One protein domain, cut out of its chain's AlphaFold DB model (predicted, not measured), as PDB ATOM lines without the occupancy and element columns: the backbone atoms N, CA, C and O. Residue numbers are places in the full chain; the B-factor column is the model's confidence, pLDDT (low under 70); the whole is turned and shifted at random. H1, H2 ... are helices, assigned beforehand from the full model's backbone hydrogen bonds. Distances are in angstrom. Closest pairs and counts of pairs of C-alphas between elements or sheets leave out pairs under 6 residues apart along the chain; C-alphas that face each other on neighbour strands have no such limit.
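This is residues 357 to 406 of the 621 residues of an uncharacterized protein of Cadophora sp. DSE1049 (UniProt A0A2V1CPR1). This is a lopsided helical hairpin: the shorter helix H1 runs one way, a loop of residues 373 to 379 turns the chain, and the longer helix H2 folds back past it. The last stretch of H2, residues 395 to 406, sticks out as a free arm, and this arm makes much of the length. The printed part has 50 residues with two named helices, H1 then H2, and no named strand; the class is all helix. The whole is loose, with a radius of gyration of the C-alphas of 13.9 A, and spans 46 by 17 by 15 A.

Start with H1, residues 357 to 372, and go on through a short link of seven residues to H2, residues 380 to 406. The two helices form a helical hairpin and run opposite ways at a shallow tilt of 31 degrees. They touch with 4 pairs of C-alphas within 8 A; look at Ile 360 and Glu 387, whose C-alphas are the closest, 6.9 A apart. H1 touches H2 with residues 360 to 367 alone, and H2 touches H1 with residues 383 to 391 alone. In the backbone of H1 every O i to N i+4 pair is within hydrogen-bond range; in H2 it is 22 of 23.

Find C-alpha 357 at (-25.394, -11.096, -2.408); from there H1 runs 21.9 A to C-alpha 372 at (-46.526, -10.651, -8.177). Then find C-alpha 380 at (-40.885, -0.695, -1.172), where H2 begins; it runs 40.3 A to C-alpha 406 at (-10.694, -19.576, 17.617).

The two C-alphas farthest apart are those of Gly 374 and Val 406, 46.4 A. Without residues 395 to 406, which stand free, the body of 38 residues spans 28 by 18 by 11 A. The printed part has no cut. The mean pLDDT of the printed part is 80.9, and residues 405 to 406 are under 70.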
ATOM      1  N   GLU A 357     -24.632 -11.637  -1.283       84.62
ATOM      2  CA  GLU A 357     -25.394 -11.096  -2.408       84.62
ATOM      3  C   GLU A 357     -26.219 -12.161  -3.168       84.62
ATOM      4  O   GLU A 357     -27.308 -11.854  -3.630       84.62
ATOM      5  N   SER A 358     -25.767 -13.416  -3.255       82.44
ATOM      6  CA  SER A 358     -26.488 -14.563  -3.842       82.44
ATOM      7  C   SER A 358     -27.671 -15.022  -2.981       82.44
ATOM      8  O   SER A 358     -28.764 -15.278  -3.495       82.44
ATOM      9  N   PHE A 359     -27.494 -15.055  -1.655       80.50
ATOM     10  CA  PHE A 359     -28.593 -15.323  -0.724       80.50
ATOM     11  C   PHE A 359     -29.624 -14.183  -0.756       80.50
ATOM     12  O   PHE A 359     -30.822 -14.434  -0.888       80.50
ATOM     13  N   ILE A 360     -29.156 -12.929  -0.724       84.12
ATOM     14  CA  ILE A 360     -30.005 -11.737  -0.858       84.12
ATOM     15  C   ILE A 360     -30.719 -11.721  -2.220       84.12
ATOM     16  O   ILE A 360     -31.906 -11.412  -2.266       84.12
ATOM     17  N   ALA A 361     -30.056 -12.092  -3.320       85.75
ATOM     18  CA  ALA A 361     -30.667 -12.165  -4.648       85.75
ATOM     19  C   ALA A 361     -31.760 -13.239  -4.727       85.75
ATOM     20  O   ALA A 361     -32.860 -12.947  -5.194       85.75
ATOM     21  N   THR A 362     -31.502 -14.442  -4.204       80.75
ATOM     22  CA  THR A 362     -32.511 -15.514  -4.112       80.75
ATOM     23  C   THR A 362     -33.710 -15.070  -3.265       80.75
ATOM     24  O   THR A 362     -34.861 -15.265  -3.656       80.75
ATOM     25  N   TYR A 363     -33.464 -14.399  -2.133       84.06
ATOM     26  CA  TYR A 363     -34.532 -13.850  -1.296       84.06
ATOM     27  C   TYR A 363     -35.326 -12.744  -2.009       84.06
ATOM     28  O   TYR A 363     -36.556 -12.735  -1.945       84.06
ATOM     29  N   LYS A 364     -34.654 -11.839  -2.735       85.81
ATOM     30  CA  LYS A 364     -35.304 -10.813  -3.565       85.81
ATOM     31  C   LYS A 364     -36.199 -11.439  -4.625       85.81
ATOM     32  O   LYS A 364     -37.348 -11.035  -4.718       85.81
ATOM     33  N   GLN A 365     -35.724 -12.453  -5.350       84.44
ATOM     34  CA  GLN A 365     -36.533 -13.181  -6.337       84.44
ATOM     35  C   GLN A 365     -37.792 -13.789  -5.701       84.44
ATOM     36  O   GLN A 365     -38.891 -13.566  -6.201       84.44
ATOM     37  N   LEU A 366     -37.656 -14.470  -4.556       80.56
ATOM     38  CA  LEU A 366     -38.799 -15.031  -3.825       80.56
ATOM     39  C   LEU A 366     -39.783 -13.948  -3.345       80.56
ATOM     40  O   LEU A 366     -40.994 -14.154  -3.383       80.56
ATOM     41  N   THR A 367     -39.276 -12.802  -2.885       81.12
ATOM     42  CA  THR A 367     -40.111 -11.692  -2.401       81.12
ATOM     43  C   THR A 367     -40.853 -11.023  -3.559       81.12
ATOM     44  O   THR A 367     -42.053 -10.796  -3.444       81.12
ATOM     45  N   THR A 368     -40.177 -10.777  -4.688       84.75
ATOM     46  CA  THR A 368     -40.789 -10.258  -5.920       84.75
ATOM     47  C   THR A 368     -41.887 -11.195  -6.413       84.75
ATOM     48  O   THR A 368     -43.016 -10.748  -6.577       84.75
ATOM     49  N   TRP A 369     -41.607 -12.498  -6.516       85.50
ATOM     50  CA  TRP A 369     -42.605 -13.500  -6.900       85.50
ATOM     51  C   TRP A 369     -43.826 -13.489  -5.963       85.50
ATOM     52  O   TRP A 369     -44.963 -13.473  -6.424       85.50
ATOM     53  N   LYS A 370     -43.631 -13.401  -4.637       75.62
ATOM     54  CA  LYS A 370     -44.755 -13.293  -3.685       75.62
ATOM     55  C   LYS A 370     -45.556 -11.990  -3.817       75.62
ATOM     56  O   LYS A 370     -46.748 -11.999  -3.519       75.62
ATOM     57  N   VAL A 371     -44.938 -10.887  -4.241       84.50
ATOM     58  CA  VAL A 371     -45.650  -9.633  -4.550       84.50
ATOM     59  C   VAL A 371     -46.439  -9.767  -5.856       84.50
ATOM     60  O   VAL A 371     -47.600  -9.372  -5.902       84.50
ATOM     61  N   GLU A 372     -45.860 -10.382  -6.890       85.19
ATOM     62  CA  GLU A 372     -46.526 -10.651  -8.177       85.19
ATOM     63  C   GLU A 372     -47.750 -11.568  -8.022       85.19
ATOM     64  O   GLU A 372     -48.776 -11.336  -8.655       85.19
ATOM     65  N   GLN A 373     -47.682 -12.558  -7.126       85.06
ATOM     66  CA  GLN A 373     -48.816 -13.421  -6.761       85.06
ATOM     67  C   GLN A 373     -49.856 -12.734  -5.844       85.06
ATOM     68  O   GLN A 373     -50.810 -13.377  -5.412       85.06
ATOM     69  N   GLY A 374     -49.667 -11.462  -5.469       85.88
ATOM     70  CA  GLY A 374     -50.551 -10.746  -4.537       85.88
ATOM     71  C   GLY A 374     -50.513 -11.252  -3.085       85.88
ATOM     72  O   GLY A 374     -51.318 -10.818  -2.265       85.88
ATOM     73  N   ILE A 375     -49.577 -12.148  -2.748       81.00
ATOM     74  CA  ILE A 375     -49.408 -12.730  -1.402       81.00
ATOM     75  C   ILE A 375     -48.798 -11.698  -0.441       81.00
ATOM     76  O   ILE A 375     -49.096 -11.696   0.754       81.00
ATOM     77  N   LEU A 376     -47.932 -10.820  -0.953       82.06
ATOM     78  CA  LEU A 376     -47.349  -9.703  -0.211       82.06
ATOM     79  C   LEU A 376     -47.779  -8.370  -0.827       82.06
ATOM     80  O   LEU A 376     -47.703  -8.177  -2.037       82.06
ATOM     81  N   LEU A 377     -48.169  -7.421   0.027       86.75
ATOM     82  CA  LEU A 377     -48.398  -6.037  -0.384       86.75
ATOM     83  C   LEU A 377     -47.089  -5.407  -0.876       86.75
ATOM     84  O   LEU A 377     -46.034  -5.571  -0.260       86.75
ATOM     85  N   GLN A 378     -47.171  -4.650  -1.971       87.06
ATOM     86  CA  GLN A 378     -46.028  -3.980  -2.589       87.06
ATOM     87  C   GLN A 378     -45.602  -2.733  -1.789       87.06
ATOM     88  O   GLN A 378     -45.834  -1.599  -2.203       87.06
ATOM     89  N   ASP A 379     -44.960  -2.940  -0.637       88.88
ATOM     90  CA  ASP A 379     -44.293  -1.880   0.128       88.88
ATOM     91  C   ASP A 379     -42.775  -1.905  -0.124       88.88
ATOM     92  O   ASP A 379     -42.036  -2.784   0.333       88.88
ATOM     93  N   SER A 380     -42.300  -0.894  -0.854       79.50
ATOM     94  CA  SER A 380     -40.885  -0.695  -1.172       79.50
ATOM     95  C   SER A 380     -40.015  -0.425   0.062       79.50
ATOM     96  O   SER A 380     -38.823  -0.745   0.043       79.50
ATOM     97  N   ASN A 381     -40.584   0.094   1.156       85.19
ATOM     98  CA  ASN A 381     -39.868   0.251   2.421       85.19
ATOM     99  C   ASN A 381     -39.751  -1.081   3.165       85.19
ATOM    100  O   ASN A 381     -38.667  -1.389   3.666       85.19
ATOM    101  N   ALA A 382     -40.815  -1.889   3.199       77.19
ATOM    102  CA  ALA A 382     -40.786  -3.211   3.827       77.19
ATOM    103  C   ALA A 382     -39.724  -4.116   3.182       77.19
ATOM    104  O   ALA A 382     -38.901  -4.695   3.891       77.19
ATOM    105  N   ALA A 383     -39.666  -4.170   1.846       78.00
ATOM    106  CA  ALA A 383     -38.648  -4.939   1.124       78.00
ATOM    107  C   ALA A 383     -37.212  -4.504   1.490       78.00
ATOM    108  O   ALA A 383     -36.355  -5.350   1.760       78.00
ATOM    109  N   ARG A 384     -36.962  -3.188   1.579       83.75
ATOM    110  CA  ARG A 384     -35.661  -2.625   1.983       83.75
ATOM    111  C   ARG A 384     -35.295  -2.988   3.428       83.75
ATOM    112  O   ARG A 384     -34.157  -3.364   3.693       83.75
ATOM    113  N   ILE A 385     -36.253  -2.898   4.354       82.75
ATOM    114  CA  ILE A 385     -36.058  -3.231   5.775       82.75
ATOM    115  C   ILE A 385     -35.786  -4.733   5.951       82.75
ATOM    116  O   ILE A 385     -34.911  -5.107   6.734       82.75
ATOM    117  N   HIS A 386     -36.474  -5.599   5.201       78.94
ATOM    118  CA  HIS A 386     -36.204  -7.038   5.203       78.94
ATOM    119  C   HIS A 386     -34.799  -7.366   4.677       78.94
ATOM    120  O   HIS A 386     -34.093  -8.149   5.311       78.94
ATOM    121  N   GLU A 387     -34.354  -6.742   3.581       83.00
ATOM    122  CA  GLU A 387     -32.984  -6.905   3.072       83.00
ATOM    123  C   GLU A 387     -31.924  -6.473   4.101       83.00
ATOM    124  O   GLU A 387     -30.971  -7.211   4.356       83.00
ATOM    125  N   GLU A 388     -32.105  -5.303   4.718       86.25
ATOM    126  CA  GLU A 388     -31.197  -4.760   5.736       86.25
ATOM    127  C   GLU A 388     -31.123  -5.695   6.961       86.25
ATOM    128  O   GLU A 388     -30.034  -6.103   7.374       86.25
ATOM    129  N   THR A 389     -32.278  -6.170   7.446       81.31
ATOM    130  CA  THR A 389     -32.385  -7.129   8.562       81.31
ATOM    131  C   THR A 389     -31.724  -8.478   8.248       81.31
ATOM    132  O   THR A 389     -31.076  -9.078   9.114       81.31
ATOM    133  N   LEU A 390     -31.860  -8.981   7.015       81.94
ATOM    134  CA  LEU A 390     -31.199 -10.216   6.578       81.94
ATOM    135  C   LEU A 390     -29.682 -10.047   6.499       81.94
ATOM    136  O   LEU A 390     -28.956 -10.937   6.952       81.94
ATOM    137  N   ARG A 391     -29.200  -8.907   5.983       85.06
ATOM    138  CA  ARG A 391     -27.767  -8.590   5.933       85.06
ATOM    139  C   ARG A 391     -27.171  -8.553   7.340       85.06
ATOM    140  O   ARG A 391     -26.179  -9.237   7.584       85.06
ATOM    141  N   GLU A 392     -27.806  -7.858   8.285       84.06
ATOM    142  CA  GLU A 392     -27.379  -7.832   9.694       84.06
ATOM    143  C   GLU A 392     -27.389  -9.225  10.347       84.06
ATOM    144  O   GLU A 392     -26.445  -9.593  11.056       84.06
ATOM    145  N   SER A 393     -28.435 -10.018  10.094       76.25
ATOM    146  CA  SER A 393     -28.581 -11.373  10.648       76.25
ATOM    147  C   SER A 393     -27.491 -12.321  10.145       76.25
ATOM    148  O   SER A 393     -26.915 -13.084  10.926       76.25
ATOM    149  N   TYR A 394     -27.167 -12.243   8.853       82.94
ATOM    150  CA  TYR A 394     -26.088 -13.000   8.224       82.94
ATOM    151  C   TYR A 394     -24.718 -12.607   8.796       82.94
ATOM    152  O   TYR A 394     -23.949 -13.473   9.219       82.94
ATOM    153  N   ASP A 395     -24.445 -11.306   8.903       82.38
ATOM    154  CA  ASP A 395     -23.219 -10.755   9.489       82.38
ATOM    155  C   ASP A 395     -23.008 -11.198  10.944       82.38
ATOM    156  O   ASP A 395     -21.889 -11.496  11.373       82.38
ATOM    157  N   MET A 396     -24.091 -11.244  11.723       79.94
ATOM    158  CA  MET A 396     -24.094 -11.747  13.095       79.94
ATOM    159  C   MET A 396     -23.787 -13.251  13.143       79.94
ATOM    160  O   MET A 396     -23.040 -13.702  14.017       79.94
ATOM    161  N   CYS A 397     -24.324 -14.022  12.191       73.38
ATOM    162  CA  CYS A 397     -24.043 -15.448  12.049       73.38
ATOM    163  C   CYS A 397     -22.573 -15.705  11.690       73.38
ATOM    164  O   CYS A 397     -21.927 -16.512  12.358       73.38
ATOM    165  N   LEU A 398     -22.015 -14.969  10.718       78.25
ATOM    166  CA  LEU A 398     -20.589 -15.022  10.371       78.25
ATOM    167  C   LEU A 398     -19.704 -14.733  11.587       78.25
ATOM    168  O   LEU A 398     -18.873 -15.565  11.947       78.25
ATOM    169  N   LYS A 399     -19.924 -13.602  12.274       81.88
ATOM    170  CA  LYS A 399     -19.157 -13.218  13.477       81.88
ATOM    171  C   LYS A 399     -19.204 -14.309  14.551       81.88
ATOM    172  O   LYS A 399     -18.192 -14.587  15.191       81.88
ATOM    173  N   ARG A 400     -20.360 -14.965  14.722       73.69
ATOM    174  CA  ARG A 400     -20.522 -16.083  15.659       73.69
ATOM    175  C   ARG A 400     -19.762 -17.335  15.215       73.69
ATOM    176  O   ARG A 400     -19.098 -17.934  16.055       73.69
ATOM    177  N   MET A 401     -19.815 -17.716  13.939       70.81
ATOM    178  CA  MET A 401     -19.052 -18.861  13.423       70.81
ATOM    179  C   MET A 401     -17.541 -18.623  13.544       70.81
ATOM    180  O   MET A 401     -16.854 -19.437  14.153       70.81
ATOM    181  N   SER A 402     -17.043 -17.457  13.117       79.38
ATOM    182  CA  SER A 402     -15.626 -17.093  13.266       79.38
ATOM    183  C   SER A 402     -15.156 -17.059  14.725       79.38
ATOM    184  O   SER A 402     -13.992 -17.338  14.989       79.38
ATOM    185  N   SER A 403     -16.038 -16.750  15.687       75.19
ATOM    186  CA  SER A 403     -15.685 -16.812  17.114       75.19
ATOM    187  C   SER A 403     -15.528 -18.239  17.657       75.19
ATOM    188  O   SER A 403     -14.790 -18.432  18.616       75.19
ATOM    189  N   LEU A 404     -16.175 -19.239  17.043       72.12
ATOM    190  CA  LEU A 404     -16.109 -20.639  17.485       72.12
ATOM    191  C   LEU A 404     -14.842 -21.357  16.983       72.12
ATOM    192  O   LEU A 404     -14.316 -22.219  17.687       72.12
ATOM    193  N   ASP A 405     -14.312 -20.974  15.817       62.53
ATOM    194  CA  ASP A 405     -13.065 -21.542  15.270       62.53
ATOM    195  C   ASP A 405     -11.814 -21.185  16.097       62.53
ATOM    196  O   ASP A 405     -10.840 -21.945  16.120       62.53
ATOM    197  N   VAL A 406     -11.826 -20.040  16.792       63.00
ATOM    198  CA  VAL A 406     -10.694 -19.576  17.617       63.00
ATOM    199  C   VAL A 406     -10.493 -20.473  18.842       63.00
ATOM    200  O   VAL A 406      -9.364 -20.868  19.143       63.00
TER     201      VAL A 406